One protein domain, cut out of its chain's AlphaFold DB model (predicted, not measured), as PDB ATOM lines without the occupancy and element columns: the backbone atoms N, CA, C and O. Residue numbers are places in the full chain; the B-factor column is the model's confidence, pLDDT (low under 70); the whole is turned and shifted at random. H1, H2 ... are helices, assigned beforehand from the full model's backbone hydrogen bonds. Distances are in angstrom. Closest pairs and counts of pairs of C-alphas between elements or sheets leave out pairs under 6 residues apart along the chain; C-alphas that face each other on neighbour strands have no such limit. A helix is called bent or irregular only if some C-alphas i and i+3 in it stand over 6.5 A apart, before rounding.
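What this domain is: This is residues 117 to 216 of the 242 residues of an uncharacterized protein of Mesorhizobium sp (UniProt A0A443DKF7). The longest helix, H3, makes a V with a helical hairpin of H1 and H2, and its residues 188 to 216 stick out as a free arm. The printed part has 100 residues with three named helices, H1, H2 and H3 along the chain: all helix. It is extended, radius of gyration of the C-alphas 20.2 A, spanning 60 by 42 by 16 A.

How they stand to each other: H3, residues 176 to 216, touches H1, residues 117 to 145, with residues 176 to 184 alone, the same way at a steep tilt of 49 degrees; the closest C-alphas, Ala 123 and Gly 180, are 4.0 A apart. H2, residues 151 to 173, touches H1 as a hairpin, opposite ways at a shallow tilt of 13 degrees; the closest C-alphas, Thr 129 and Phe 169, are 5.1 A apart. Every O i to N i+4 pair is within hydrogen-bond range in H2, 23 of 25 in H1, 33 of 37 in H3.

Where its parts are: H3, 56.1 A long from first to last C-alpha, ends at C-alpha 216 (-61.322, -7.496, -11.516); it is irregular, C-alphas 178 and 181 being 7.8 A apart. H1, 41.1 A, begins at C-alpha 117 (-82.447, -56.482, -44.213); H2 spans 30.2 A.

The domain as a whole: The printed part has no cut, and both links are tight. Residues 208 to 216 have pLDDT under 70.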
ATOM      1  N   SER A 117     -82.863 -57.617 -43.378       81.25
ATOM      2  CA  SER A 117     -82.447 -56.482 -44.213       81.25
ATOM      3  C   SER A 117     -83.612 -55.570 -44.620       81.25
ATOM      4  O   SER A 117     -83.419 -54.367 -44.774       81.25
ATOM      5  N   SER A 118     -84.822 -56.116 -44.769       79.81
ATOM      6  CA  SER A 118     -86.051 -55.381 -45.116       79.81
ATOM      7  C   SER A 118     -86.460 -54.387 -44.015       79.81
ATOM      8  O   SER A 118     -86.818 -53.233 -44.290       79.81
ATOM      9  N   ALA A 119     -86.356 -54.816 -42.758       80.12
ATOM     10  CA  ALA A 119     -86.676 -54.014 -41.589       80.12
ATOM     11  C   ALA A 119     -85.599 -52.943 -41.348       80.12
ATOM     12  O   ALA A 119     -85.926 -51.770 -41.152       80.12
ATOM     13  N   LEU A 120     -84.318 -53.302 -41.511       83.75
ATOM     14  CA  LEU A 120     -83.210 -52.340 -41.474       83.75
ATOM     15  C   LEU A 120     -83.337 -51.279 -42.582       83.75
ATOM     16  O   LEU A 120     -83.078 -50.097 -42.342       83.75
ATOM     17  N   ALA A 121     -83.788 -51.679 -43.778       82.56
ATOM     18  CA  ALA A 121     -84.016 -50.760 -44.890       82.56
ATOM     19  C   ALA A 121     -85.103 -49.726 -44.589       82.56
ATOM     20  O   ALA A 121     -84.951 -48.538 -44.876       82.56
ATOM     21  N   SER A 122     -86.182 -50.170 -43.948       79.38
ATOM     22  CA  SER A 122     -87.257 -49.287 -43.494       79.38
ATOM     23  C   SER A 122     -86.785 -48.327 -42.397       79.38
ATOM     24  O   SER A 122     -87.199 -47.168 -42.375       79.38
ATOM     25  N   ALA A 123     -85.882 -48.777 -41.520       81.38
ATOM     26  CA  ALA A 123     -85.327 -47.959 -40.449       81.38
ATOM     27  C   ALA A 123     -84.493 -46.783 -40.980       81.38
ATOM     28  O   ALA A 123     -84.758 -45.633 -40.616       81.38
ATOM     29  N   TYR A 124     -83.508 -47.028 -41.855       85.81
ATOM     30  CA  TYR A 124     -82.634 -45.952 -42.347       85.81
ATOM     31  C   TYR A 124     -83.332 -45.009 -43.343       85.81
ATOM     32  O   TYR A 124     -82.947 -43.842 -43.437       85.81
ATOM     33  N   GLY A 125     -84.364 -45.477 -44.058       87.75
ATOM     34  CA  GLY A 125     -85.068 -44.692 -45.081       87.75
ATOM     35  C   GLY A 125     -85.654 -43.376 -44.555       87.75
ATOM     36  O   GLY A 125     -85.604 -42.358 -45.246       87.75
ATOM     37  N   ILE A 126     -86.119 -43.352 -43.301       89.44
ATOM     38  CA  ILE A 126     -86.586 -42.123 -42.632       89.44
ATOM     39  C   ILE A 126     -85.458 -41.103 -42.472       89.44
ATOM     40  O   ILE A 126     -85.644 -39.928 -42.776       89.44
ATOM     41  N   SER A 127     -84.282 -41.544 -42.021       91.25
ATOM     42  CA  SER A 127     -83.119 -40.664 -41.854       91.25
ATOM     43  C   SER A 127     -82.674 -40.066 -43.183       91.25
ATOM     44  O   SER A 127     -82.445 -38.864 -43.261       91.25
ATOM     45  N   VAL A 128     -82.593 -40.889 -44.233       91.94
ATOM     46  CA  VAL A 128     -82.138 -40.450 -45.562       91.94
ATOM     47  C   VAL A 128     -83.133 -39.483 -46.196       91.94
ATOM     48  O   VAL A 128     -82.749 -38.419 -46.669       91.94
ATOM     49  N   THR A 129     -84.429 -39.790 -46.160       92.81
ATOM     50  CA  THR A 129     -85.443 -38.872 -46.706       92.81
ATOM     51  C   THR A 129     -85.575 -37.586 -45.886       92.81
ATOM     52  O   THR A 129     -85.804 -36.517 -46.447       92.81
ATOM     53  N   GLY A 130     -85.360 -37.650 -44.569       92.44
ATOM     54  CA  GLY A 130     -85.253 -36.461 -43.722       92.44
ATOM     55  C   GLY A 130     -84.029 -35.600 -44.056       92.44
ATOM     56  O   GLY A 130     -84.124 -34.372 -44.076       92.44
ATOM     57  N   GLU A 131     -82.891 -36.224 -44.362       93.94
ATOM     58  CA  GLU A 131     -81.682 -35.535 -44.826       93.94
ATOM     59  C   GLU A 131     -81.896 -34.873 -46.197       93.94
ATOM     60  O   GLU A 131     -81.524 -33.713 -46.370       93.94
ATOM     61  N   MET A 132     -82.587 -35.532 -47.132       95.31
ATOM     62  CA  MET A 132     -82.987 -34.928 -48.413       95.31
ATOM     63  C   MET A 132     -83.826 -33.657 -48.202       95.31
ATOM     64  O   MET A 132     -83.473 -32.591 -48.703       95.31
ATOM     65  N   LEU A 133     -84.847 -33.703 -47.338       95.06
ATOM     66  CA  LEU A 133     -85.634 -32.510 -46.998       95.06
ATOM     67  C   LEU A 133     -84.776 -31.384 -46.403       95.06
ATOM     68  O   LEU A 133     -84.908 -30.218 -46.790       95.06
ATOM     69  N   MET A 134     -83.876 -31.717 -45.474       95.62
ATOM     70  CA  MET A 134     -82.972 -30.736 -44.869       95.62
ATOM     71  C   MET A 134     -82.018 -30.125 -45.893       95.62
ATOM     72  O   MET A 134     -81.796 -28.913 -45.874       95.62
ATOM     73  N   THR A 135     -81.477 -30.925 -46.809       95.75
ATOM     74  CA  THR A 135     -80.590 -30.425 -47.866       95.75
ATOM     75  C   THR A 135     -81.339 -29.544 -48.859       95.75
ATOM     76  O   THR A 135     -80.796 -28.508 -49.236       95.75
ATOM     77  N   THR A 136     -82.601 -29.832 -49.187       95.88
ATOM     78  CA  THR A 136     -83.447 -28.945 -50.003       95.88
ATOM     79  C   THR A 136     -83.707 -27.597 -49.324       95.88
ATOM     80  O   THR A 136     -83.582 -26.541 -49.955       95.88
ATOM     81  N   ILE A 137     -83.976 -27.592 -48.013       95.62
ATOM     82  CA  ILE A 137     -84.117 -26.351 -47.230       95.62
ATOM     83  C   ILE A 137     -82.795 -25.568 -47.212       95.62
ATOM     84  O   ILE A 137     -82.778 -24.361 -47.474       95.62
ATOM     85  N   LEU A 138     -81.674 -26.238 -46.933       96.06
ATOM     86  CA  LEU A 138     -80.350 -25.611 -46.922       96.06
ATOM     87  C   LEU A 138     -79.966 -25.073 -48.300       96.06
ATOM     88  O   LEU A 138     -79.438 -23.965 -48.392       96.06
ATOM     89  N   LEU A 139     -80.279 -25.800 -49.372       95.44
ATOM     90  CA  LEU A 139     -80.051 -25.367 -50.744       95.44
ATOM     91  C   LEU A 139     -80.817 -24.077 -51.037       95.44
ATOM     92  O   LEU A 139     -80.237 -23.138 -51.581       95.44
ATOM     93  N   PHE A 140     -82.080 -23.971 -50.612       95.69
ATOM     94  CA  PHE A 140     -82.842 -22.725 -50.732       95.69
ATOM     95  C   PHE A 140     -82.159 -21.557 -50.007       95.69
ATOM     96  O   PHE A 140     -82.005 -20.469 -50.577       95.69
ATOM     97  N   VAL A 141     -81.683 -21.780 -48.777       95.88
ATOM     98  CA  VAL A 141     -80.938 -20.765 -48.015       95.88
ATOM     99  C   VAL A 141     -79.653 -20.364 -48.742       95.88
ATOM    100  O   VAL A 141     -79.385 -19.170 -48.873       95.88
ATOM    101  N   VAL A 142     -78.882 -21.320 -49.265       96.31
ATOM    102  CA  VAL A 142     -77.640 -21.067 -50.018       96.31
ATOM    103  C   VAL A 142     -77.919 -20.279 -51.298       96.31
ATOM    104  O   VAL A 142     -77.278 -19.250 -51.529       96.31
ATOM    105  N   MET A 143     -78.922 -20.677 -52.084       96.12
ATOM    106  CA  MET A 143     -79.325 -19.967 -53.304       96.12
ATOM    107  C   MET A 143     -79.681 -18.505 -53.018       96.12
ATOM    108  O   MET A 143     -79.324 -17.607 -53.782       96.12
ATOM    109  N   ARG A 144     -80.362 -18.242 -51.896       95.62
ATOM    110  CA  ARG A 144     -80.799 -16.892 -51.516       95.62
ATOM    111  C   ARG A 144     -79.706 -16.056 -50.859       95.62
ATOM    112  O   ARG A 144     -79.623 -14.863 -51.140       95.62
ATOM    113  N   ARG A 145     -78.899 -16.640 -49.972       94.19
ATOM    114  CA  ARG A 145     -77.944 -15.902 -49.125       94.19
ATOM    115  C   ARG A 145     -76.543 -15.841 -49.718       94.19
ATOM    116  O   ARG A 145     -75.920 -14.788 -49.636       94.19
ATOM    117  N   LEU A 146     -76.063 -16.931 -50.312       94.94
ATOM    118  CA  LEU A 146     -74.715 -17.006 -50.881       94.94
ATOM    119  C   LEU A 146     -74.732 -16.657 -52.368       94.94
ATOM    120  O   LEU A 146     -74.002 -15.766 -52.791       94.94
ATOM    121  N   TRP A 147     -75.585 -17.316 -53.157       96.44
ATOM    122  CA  TRP A 147     -75.611 -17.120 -54.614       96.44
ATOM    123  C   TRP A 147     -76.465 -15.933 -55.060       96.44
ATOM    124  O   TRP A 147     -76.378 -15.514 -56.212       96.44
ATOM    125  N   LYS A 148     -77.272 -15.366 -54.152       93.50
ATOM    126  CA  LYS A 148     -78.121 -14.186 -54.388       93.50
ATOM    127  C   LYS A 148     -79.066 -14.339 -55.591       93.50
ATOM    128  O   LYS A 148     -79.396 -13.358 -56.258       93.50
ATOM    129  N   TRP A 149     -79.537 -15.554 -55.869       94.06
ATOM    130  CA  TRP A 149     -80.492 -15.811 -56.950       94.06
ATOM    131  C   TRP A 149     -81.817 -15.087 -56.707       94.06
ATOM    132  O   TRP A 149     -82.239 -14.911 -55.559       94.06
ATOM    133  N   ARG A 150     -82.512 -14.690 -57.783       94.44
ATOM    134  CA  ARG A 150     -83.859 -14.097 -57.681       94.44
ATOM    135  C   ARG A 150     -84.794 -15.090 -56.984       94.44
ATOM    136  O   ARG A 150     -84.695 -16.296 -57.204       94.44
ATOM    137  N   LEU A 151     -85.695 -14.573 -56.143       93.69
ATOM    138  CA  LEU A 151     -86.573 -15.405 -55.313       93.69
ATOM    139  C   LEU A 151     -87.392 -16.389 -56.155       93.69
ATOM    140  O   LEU A 151     -87.541 -17.530 -55.745       93.69
ATOM    141  N   SER A 152     -87.851 -15.973 -57.338       93.88
ATOM    142  CA  SER A 152     -88.618 -16.818 -58.255       93.88
ATOM    143  C   SER A 152     -87.876 -18.096 -58.651       93.88
ATOM    144  O   SER A 152     -88.419 -19.180 -58.481       93.88
ATOM    145  N   TYR A 153     -86.628 -17.992 -59.118       94.25
ATOM    146  CA  TYR A 153     -85.836 -19.159 -59.525       94.25
ATOM    147  C   TYR A 153     -85.483 -20.057 -58.339       94.25
ATOM    148  O   TYR A 153     -85.611 -21.274 -58.430       94.25
ATOM    149  N   ALA A 154     -85.080 -19.456 -57.215       93.94
ATOM    150  CA  ALA A 154     -84.752 -20.211 -56.010       93.94
ATOM    151  C   ALA A 154     -85.973 -20.969 -55.465       93.94
ATOM    152  O   ALA A 154     -85.850 -22.125 -55.071       93.94
ATOM    153  N   LEU A 155     -87.147 -20.331 -55.465       94.50
ATOM    154  CA  LEU A 155     -88.390 -20.937 -55.001       94.50
ATOM    155  C   LEU A 155     -88.882 -22.015 -55.967       94.50
ATOM    156  O   LEU A 155     -89.248 -23.090 -55.511       94.50
ATOM    157  N   ALA A 156     -88.845 -21.767 -57.278       95.06
ATOM    158  CA  ALA A 156     -89.230 -22.763 -58.275       95.06
ATOM    159  C   ALA A 156     -88.401 -24.046 -58.127       95.06
ATOM    160  O   ALA A 156     -88.964 -25.136 -58.056       95.06
ATOM    161  N   LEU A 157     -87.075 -23.920 -57.999       94.50
ATOM    162  CA  LEU A 157     -86.200 -25.078 -57.829       94.50
ATOM    163  C   LEU A 157     -86.441 -25.791 -56.489       94.50
ATOM    164  O   LEU A 157     -86.564 -27.013 -56.458       94.50
ATOM    165  N   ALA A 158     -86.561 -25.035 -55.393       94.56
ATOM    166  CA  ALA A 158     -86.826 -25.600 -54.072       94.56
ATOM    167  C   ALA A 158     -88.190 -26.304 -53.988       94.56
ATOM    168  O   ALA A 158     -88.302 -27.304 -53.291       94.56
ATOM    169  N   LEU A 159     -89.209 -25.823 -54.705       95.06
ATOM    170  CA  LEU A 159     -90.515 -26.482 -54.774       95.06
ATOM    171  C   LEU A 159     -90.453 -27.795 -55.555       95.06
ATOM    172  O   LEU A 159     -91.069 -28.766 -55.129       95.06
ATOM    173  N   VAL A 160     -89.698 -27.848 -56.657       95.81
ATOM    174  CA  VAL A 160     -89.524 -29.088 -57.431       95.81
ATOM    175  C   VAL A 160     -88.842 -30.161 -56.582       95.81
ATOM    176  O   VAL A 160     -89.385 -31.255 -56.443       95.81
ATOM    177  N   PHE A 161     -87.696 -29.848 -55.970       94.56
ATOM    178  CA  PHE A 161     -87.015 -30.797 -55.082       94.56
ATOM    179  C   PHE A 161     -87.847 -31.108 -53.837       94.56
ATOM    180  O   PHE A 161     -88.044 -32.270 -53.504       94.56
ATOM    181  N   GLY A 162     -88.434 -30.088 -53.210       95.25
ATOM    182  CA  GLY A 162     -89.247 -30.246 -52.009       95.25
ATOM    183  C   GLY A 162     -90.474 -31.126 -52.227       95.25
ATOM    184  O   GLY A 162     -90.817 -31.906 -51.343       95.25
ATOM    185  N   PHE A 163     -91.110 -31.061 -53.399       96.25
ATOM    186  CA  PHE A 163     -92.214 -31.951 -53.754       96.25
ATOM    187  C   PHE A 163     -91.760 -33.414 -53.831       96.25
ATOM    188  O   PHE A 163     -92.396 -34.285 -53.235       96.25
ATOM    189  N   ILE A 164     -90.643 -33.675 -54.516       95.06
ATOM    190  CA  ILE A 164     -90.075 -35.022 -54.654       95.06
ATOM    191  C   ILE A 164     -89.677 -35.568 -53.278       95.06
ATOM    192  O   ILE A 164     -90.121 -36.650 -52.891       95.06
ATOM    193  N   ASP A 165     -88.916 -34.792 -52.510       95.25
ATOM    194  CA  ASP A 165     -88.411 -35.188 -51.195       95.25
ATOM    195  C   ASP A 165     -89.547 -35.420 -50.200       95.25
ATOM    196  O   ASP A 165     -89.523 -36.390 -49.446       95.25
ATOM    197  N   THR A 166     -90.583 -34.575 -50.223       94.38
ATOM    198  CA  THR A 166     -91.764 -34.754 -49.366       94.38
ATOM    199  C   THR A 166     -92.526 -36.015 -49.757       94.38
ATOM    200  O   THR A 166     -92.961 -36.753 -48.877       94.38
ATOM    201  N   GLY A 167     -92.644 -36.317 -51.055       94.19
ATOM    202  CA  GLY A 167     -93.226 -37.574 -51.529       94.19
ATOM    203  C   GLY A 167     -92.467 -38.795 -51.005       94.19
ATOM    204  O   GLY A 167     -93.075 -39.703 -50.434       94.19
ATOM    205  N   PHE A 168     -91.135 -38.795 -51.117       91.69
ATOM    206  CA  PHE A 168     -90.289 -39.864 -50.572       91.69
ATOM    207  C   PHE A 168     -90.370 -39.958 -49.049       91.69
ATOM    208  O   PHE A 168     -90.447 -41.065 -48.506       91.69
ATOM    209  N   PHE A 169     -90.379 -38.824 -48.353       92.25
ATOM    210  CA  PHE A 169     -90.501 -38.781 -46.903       92.25
ATOM    211  C   PHE A 169     -91.841 -39.350 -46.444       92.25
ATOM    212  O   PHE A 169     -91.858 -40.217 -45.578       92.25
ATOM    213  N   LEU A 170     -92.957 -38.946 -47.058       91.81
ATOM    214  CA  LEU A 170     -94.288 -39.472 -46.740       91.81
ATOM    215  C   LEU A 170     -94.393 -40.974 -47.031       91.81
ATOM    216  O   LEU A 170     -94.927 -41.717 -46.208       91.81
ATOM    217  N   ALA A 171     -93.824 -41.442 -48.144       90.50
ATOM    218  CA  ALA A 171     -93.782 -42.866 -48.473       90.50
ATOM    219  C   ALA A 171     -92.996 -43.687 -47.434       90.50
ATOM    220  O   ALA A 171     -93.359 -44.826 -47.131       90.50
ATOM    221  N   ASN A 172     -91.937 -43.113 -46.856       89.00
ATOM    222  CA  ASN A 172     -91.186 -43.752 -45.777       89.00
ATOM    223  C   ASN A 172     -91.860 -43.571 -44.410       89.00
ATOM    224  O   ASN A 172     -91.785 -44.484 -43.592       89.00
ATOM    225  N   ALA A 173     -92.571 -42.466 -44.169       86.31
ATOM    226  CA  ALA A 173     -93.228 -42.151 -42.898       86.31
ATOM    227  C   ALA A 173     -94.245 -43.221 -42.475       86.31
ATOM    228  O   ALA A 173     -94.356 -43.544 -41.293       86.31
ATOM    229  N   VAL A 174     -94.924 -43.858 -43.433       84.88
ATOM    230  CA  VAL A 174     -95.835 -44.986 -43.159       84.88
ATOM    231  C   VAL A 174     -95.098 -46.174 -42.515       84.88
ATOM    232  O   VAL A 174     -95.679 -46.929 -41.741       84.88
ATOM    233  N   LYS A 175     -93.791 -46.321 -42.767       81.31
ATOM    234  CA  LYS A 175     -92.944 -47.390 -42.216       81.31
ATOM    235  C   LYS A 175     -92.329 -47.046 -40.854       81.31
ATOM    236  O   LYS A 175     -91.546 -47.841 -40.333       81.31
ATOM    237  N   ILE A 176     -92.687 -45.914 -40.237       81.44
ATOM    238  CA  ILE A 176     -92.180 -45.534 -38.903       81.44
ATOM    239  C   ILE A 176     -92.509 -46.608 -37.862       81.44
ATOM    240  O   ILE A 176     -91.626 -47.002 -37.098       81.44
ATOM    241  N   ALA A 177     -93.737 -47.133 -37.882       74.25
ATOM    242  CA  ALA A 177     -94.163 -48.202 -36.978       74.25
ATOM    243  C   ALA A 177     -93.386 -49.516 -37.200       74.25
ATOM    244  O   ALA A 177     -93.146 -50.256 -36.253       74.25
ATOM    245  N   ASN A 178     -92.908 -49.756 -38.425       77.00
ATOM    246  CA  ASN A 178     -92.212 -50.981 -38.832       77.00
ATOM    247  C   ASN A 178     -90.679 -50.886 -38.698       77.00
ATOM    248  O   ASN A 178     -89.955 -51.627 -39.357       77.00
ATOM    249  N   GLY A 179     -90.171 -49.951 -37.885       79.00
ATOM    250  CA  GLY A 179     -88.735 -49.812 -37.600       79.00
ATOM    251  C   GLY A 179     -88.156 -48.414 -37.807       79.00
ATOM    252  O   GLY A 179     -87.088 -48.113 -37.275       79.00
ATOM    253  N   GLY A 180     -88.860 -47.520 -38.510       79.19
ATOM    254  CA  GLY A 180     -88.408 -46.136 -38.720       79.19
ATOM    255  C   GLY A 180     -88.273 -45.310 -37.433       79.19
ATOM    256  O   GLY A 180     -87.504 -44.350 -37.394       79.19
ATOM    257  N   TRP A 181     -88.953 -45.704 -36.350       86.44
ATOM    258  CA  TRP A 181     -88.822 -45.070 -35.034       86.44
ATOM    259  C   TRP A 181     -87.389 -45.108 -34.478       86.44
ATOM    260  O   TRP A 181     -87.000 -44.191 -33.757       86.44
ATOM    261  N   VAL A 182     -86.580 -46.113 -34.840       88.75
ATOM    262  CA  VAL A 182     -85.195 -46.247 -34.355       88.75
ATOM    263  C   VAL A 182     -84.331 -45.080 -34.832       88.75
ATOM    264  O   VAL A 182     -83.598 -44.484 -34.046       88.75
ATOM    265  N   SER A 183     -84.468 -44.692 -36.100       89.50
ATOM    266  CA  SER A 183     -83.783 -43.528 -36.669       89.50
ATOM    267  C   SER A 183     -84.143 -42.230 -35.943       89.50
ATOM    268  O   SER A 183     -83.266 -41.425 -35.624       89.50
ATOM    269  N   ILE A 184     -85.428 -42.053 -35.619       90.00
ATOM    270  CA  ILE A 184     -85.924 -40.893 -34.865       90.00
ATOM    271  C   ILE A 184     -85.350 -40.897 -33.445       90.00
ATOM    272  O   ILE A 184     -84.926 -39.852 -32.955       90.00
ATOM    273  N   LEU A 185     -85.283 -42.063 -32.797       91.94
ATOM    274  CA  LEU A 185     -84.702 -42.211 -31.465       91.94
ATOM    275  C   LEU A 185     -83.219 -41.832 -31.459       91.94
ATOM    276  O   LEU A 185     -82.791 -41.061 -30.602       91.94
ATOM    277  N   VAL A 186     -82.439 -42.322 -32.427       91.50
ATOM    278  CA  VAL A 186     -81.014 -41.977 -32.557       91.50
ATOM    279  C   VAL A 186     -80.841 -40.475 -32.796       91.50
ATOM    280  O   VAL A 186     -80.020 -39.839 -32.128       91.50
ATOM    281  N   ALA A 187     -81.646 -39.880 -33.681       91.38
ATOM    282  CA  ALA A 187     -81.630 -38.440 -33.932       91.38
ATOM    283  C   ALA A 187     -81.981 -37.628 -32.671       91.38
ATOM    284  O   ALA A 187     -81.286 -36.665 -32.342       91.38
ATOM    285  N   ALA A 188     -83.010 -38.040 -31.926       93.44
ATOM    286  CA  ALA A 188     -83.415 -37.405 -30.675       93.44
ATOM    287  C   ALA A 188     -82.331 -37.520 -29.593       93.44
ATOM    288  O   ALA A 188     -82.035 -36.535 -28.915       93.44
ATOM    289  N   GLY A 189     -81.685 -38.682 -29.466       94.44
ATOM    290  CA  GLY A 189     -80.558 -38.889 -28.555       94.44
ATOM    291  C   GLY A 189     -79.380 -37.967 -28.875       94.44
ATOM    292  O   GLY A 189     -78.854 -37.295 -27.987       94.44
ATOM    293  N   MET A 190     -79.017 -37.849 -30.155       92.06
ATOM    294  CA  MET A 190     -77.976 -36.916 -30.599       92.06
ATOM    295  C   MET A 190     -78.356 -35.454 -30.336       92.06
ATOM    296  O   MET A 190     -77.537 -34.691 -29.819       92.06
ATOM    297  N   ALA A 191     -79.600 -35.060 -30.617       93.06
ATOM    298  CA  ALA A 191     -80.097 -33.714 -30.328       93.06
ATOM    299  C   ALA A 191     -80.085 -33.400 -28.821       93.06
ATOM    300  O   ALA A 191     -79.769 -32.278 -28.414       93.06
ATOM    301  N   LEU A 192     -80.377 -34.388 -27.973       94.62
ATOM    302  CA  LEU A 192     -80.301 -34.257 -26.519       94.62
ATOM    303  C   LEU A 192     -78.858 -34.049 -26.049       94.62
ATOM    304  O   LEU A 192     -78.607 -33.145 -25.251       94.62
ATOM    305  N   ILE A 193     -77.900 -34.810 -26.583       92.31
ATOM    306  CA  ILE A 193     -76.471 -34.629 -26.284       92.31
ATOM    307  C   ILE A 193     -76.017 -33.220 -26.686       92.31
ATOM    308  O   ILE A 193     -75.443 -32.502 -25.864       92.31
ATOM    309  N   MET A 194     -76.319 -32.796 -27.917       93.31
ATOM    310  CA  MET A 194     -75.938 -31.473 -28.425       93.31
ATOM    311  C   MET A 194     -76.569 -30.344 -27.605       93.31
ATOM    312  O   MET A 194     -75.879 -29.430 -27.159       93.31
ATOM    313  N   SER A 195     -77.877 -30.408 -27.353       91.81
ATOM    314  CA  SER A 195     -78.581 -29.367 -26.594       91.81
ATOM    315  C   SER A 195     -78.119 -29.288 -25.138       91.81
ATOM    316  O   SER A 195     -77.985 -28.185 -24.603       91.81
ATOM    317  N   THR A 196     -77.826 -30.428 -24.506       92.69
ATOM    318  CA  THR A 196     -77.266 -30.484 -23.148       92.69
ATOM    319  C   THR A 196     -75.879 -29.852 -23.111       92.69
ATOM    320  O   THR A 196     -75.608 -29.030 -22.235       92.69
ATOM    321  N   TRP A 197     -75.027 -30.165 -24.091       93.12
ATOM    322  CA  TRP A 197     -73.690 -29.587 -24.196       93.12
ATOM    323  C   TRP A 197     -73.741 -28.070 -24.384       93.12
ATOM    324  O   TRP A 197     -73.188 -27.337 -23.568       93.12
ATOM    325  N   ILE A 198     -74.486 -27.591 -25.384       91.00
ATOM    326  CA  ILE A 198     -74.620 -26.158 -25.690       91.00
ATOM    327  C   ILE A 198     -75.108 -25.381 -24.460       91.00
ATOM    328  O   ILE A 198     -74.563 -24.323 -24.129       91.00
ATOM    329  N   LYS A 199     -76.114 -25.908 -23.747       90.00
ATOM    330  CA  LYS A 199     -76.598 -25.309 -22.494       90.00
ATOM    331  C   LYS A 199     -75.498 -25.289 -21.433       90.00
ATOM    332  O   LYS A 199     -75.239 -24.231 -20.866       90.00
ATOM    333  N   GLY A 200     -74.827 -26.416 -21.194       88.75
ATOM    334  CA  GLY A 200     -73.750 -26.535 -20.206       88.75
ATOM    335  C   GLY A 200     -72.606 -25.552 -20.454       88.75
ATOM    336  O   GLY A 200     -72.205 -24.818 -19.549       88.75
ATOM    337  N   THR A 201     -72.131 -25.456 -21.696       86.50
ATOM    338  CA  THR A 201     -71.075 -24.513 -22.081       86.50
ATOM    339  C   THR A 201     -71.530 -23.062 -21.899       86.50
ATOM    340  O   THR A 201     -70.773 -22.241 -21.382       86.50
ATOM    341  N   ARG A 202     -72.786 -22.736 -22.236       86.19
ATOM    342  CA  ARG A 202     -73.353 -21.395 -22.017       86.19
ATOM    343  C   ARG A 202     -73.406 -21.018 -20.533       86.19
ATOM    344  O   ARG A 202     -73.068 -19.885 -20.194       86.19
ATOM    345  N   TYR A 203     -73.774 -21.948 -19.648       85.94
ATOM    346  CA  TYR A 203     -73.752 -21.715 -18.196       85.94
ATOM    347  C   TYR A 203     -72.332 -21.488 -17.664       85.94
ATOM    348  O   TYR A 203     -72.117 -20.585 -16.853       85.94
ATOM    349  N   LEU A 204     -71.354 -22.260 -18.145       83.94
ATOM    350  CA  LEU A 204     -69.943 -22.099 -17.783       83.94
ATOM    351  C   LEU A 204     -69.395 -20.732 -18.209       83.94
ATOM    352  O   LEU A 204     -68.768 -20.054 -17.396       83.94
ATOM    353  N   PHE A 205     -69.680 -20.287 -19.437       80.69
ATOM    354  CA  PHE A 205     -69.265 -18.962 -19.904       80.69
ATOM    355  C   PHE A 205     -69.913 -17.828 -19.103       80.69
ATOM    356  O   PHE A 205     -69.214 -16.901 -18.698       80.69
ATOM    357  N   ALA A 206     -71.212 -17.927 -18.799       78.12
ATOM    358  CA  ALA A 206     -71.909 -16.932 -17.982       78.12
ATOM    359  C   ALA A 206     -71.321 -16.829 -16.562       78.12
ATOM    360  O   ALA A 206     -71.136 -15.732 -16.031       78.12
ATOM    361  N   ARG A 207     -70.965 -17.964 -15.945       73.88
ATOM    362  CA  ARG A 207     -70.355 -17.984 -14.607       73.88
ATOM    363  C   ARG A 207     -68.904 -17.494 -14.625       73.88
ATOM    364  O   ARG A 207     -68.506 -16.753 -13.729       73.88
ATOM    365  N   GLY A 208     -68.144 -17.839 -15.666       67.75
ATOM    366  CA  GLY A 208     -66.775 -17.364 -15.879       67.75
ATOM    367  C   GLY A 208     -66.690 -15.846 -16.059       67.75
ATOM    368  O   GLY A 208     -65.821 -15.212 -15.462       67.75
ATOM    369  N   SER A 209     -67.633 -15.230 -16.785       64.94
ATOM    370  CA  SER A 209     -67.694 -13.764 -16.903       64.94
ATOM    371  C   SER A 209     -68.004 -13.068 -15.575       64.94
ATOM    372  O   SER A 209     -67.456 -12.001 -15.301       64.94
ATOM    373  N   ILE A 210     -68.832 -13.680 -14.719       64.56
ATOM    374  CA  ILE A 210     -69.154 -13.143 -13.387       64.56
ATOM    375  C   ILE A 210     -67.937 -13.239 -12.464       64.56
ATOM    376  O   ILE A 210     -67.610 -12.260 -11.797       64.56
ATOM    377  N   MET A 211     -67.229 -14.374 -12.456       60.41
ATOM    378  CA  MET A 211     -66.002 -14.541 -11.670       60.41
ATOM    379  C   MET A 211     -64.882 -13.612 -12.139       60.41
ATOM    380  O   MET A 211     -64.219 -13.025 -11.296       60.41
ATOM    381  N   CYS A 212     -64.708 -13.412 -13.447       59.78
ATOM    382  CA  CYS A 212     -63.747 -12.440 -13.971       59.78
ATOM    383  C   CYS A 212     -64.123 -11.008 -13.551       59.78
ATOM    384  O   CYS A 212     -63.297 -10.303 -12.990       59.78
ATOM    385  N   SER A 213     -65.395 -10.604 -13.684       61.91
ATOM    386  CA  SER A 213     -65.870  -9.284 -13.232       61.91
ATOM    387  C   SER A 213     -65.754  -9.075 -11.714       61.91
ATOM    388  O   SER A 213     -65.501  -7.956 -11.258       61.91
ATOM    389  N   ALA A 214     -65.941 -10.132 -10.922       59.72
ATOM    390  CA  ALA A 214     -65.740 -10.108  -9.477       59.72
ATOM    391  C   ALA A 214     -64.246 -10.037  -9.120       59.72
ATOM    392  O   ALA A 214     -63.868  -9.216  -8.289       59.72
ATOM    393  N   ALA A 215     -63.399 -10.809  -9.807       60.41
ATOM    394  CA  ALA A 215     -61.950 -10.816  -9.629       60.41
ATOM    395  C   ALA A 215     -61.308  -9.478 -10.031       60.41
ATOM    396  O   ALA A 215     -60.439  -8.979  -9.322       60.41
ATOM    397  N   THR A 216     -61.767  -8.841 -11.114       59.16
ATOM    398  CA  THR A 216     -61.322  -7.496 -11.516       59.16
ATOM    399  C   THR A 216     -61.764  -6.433 -10.508       59.16
ATOM    400  O   THR A 216     -60.997  -5.518 -10.217       59.16
TER     401      THR A 216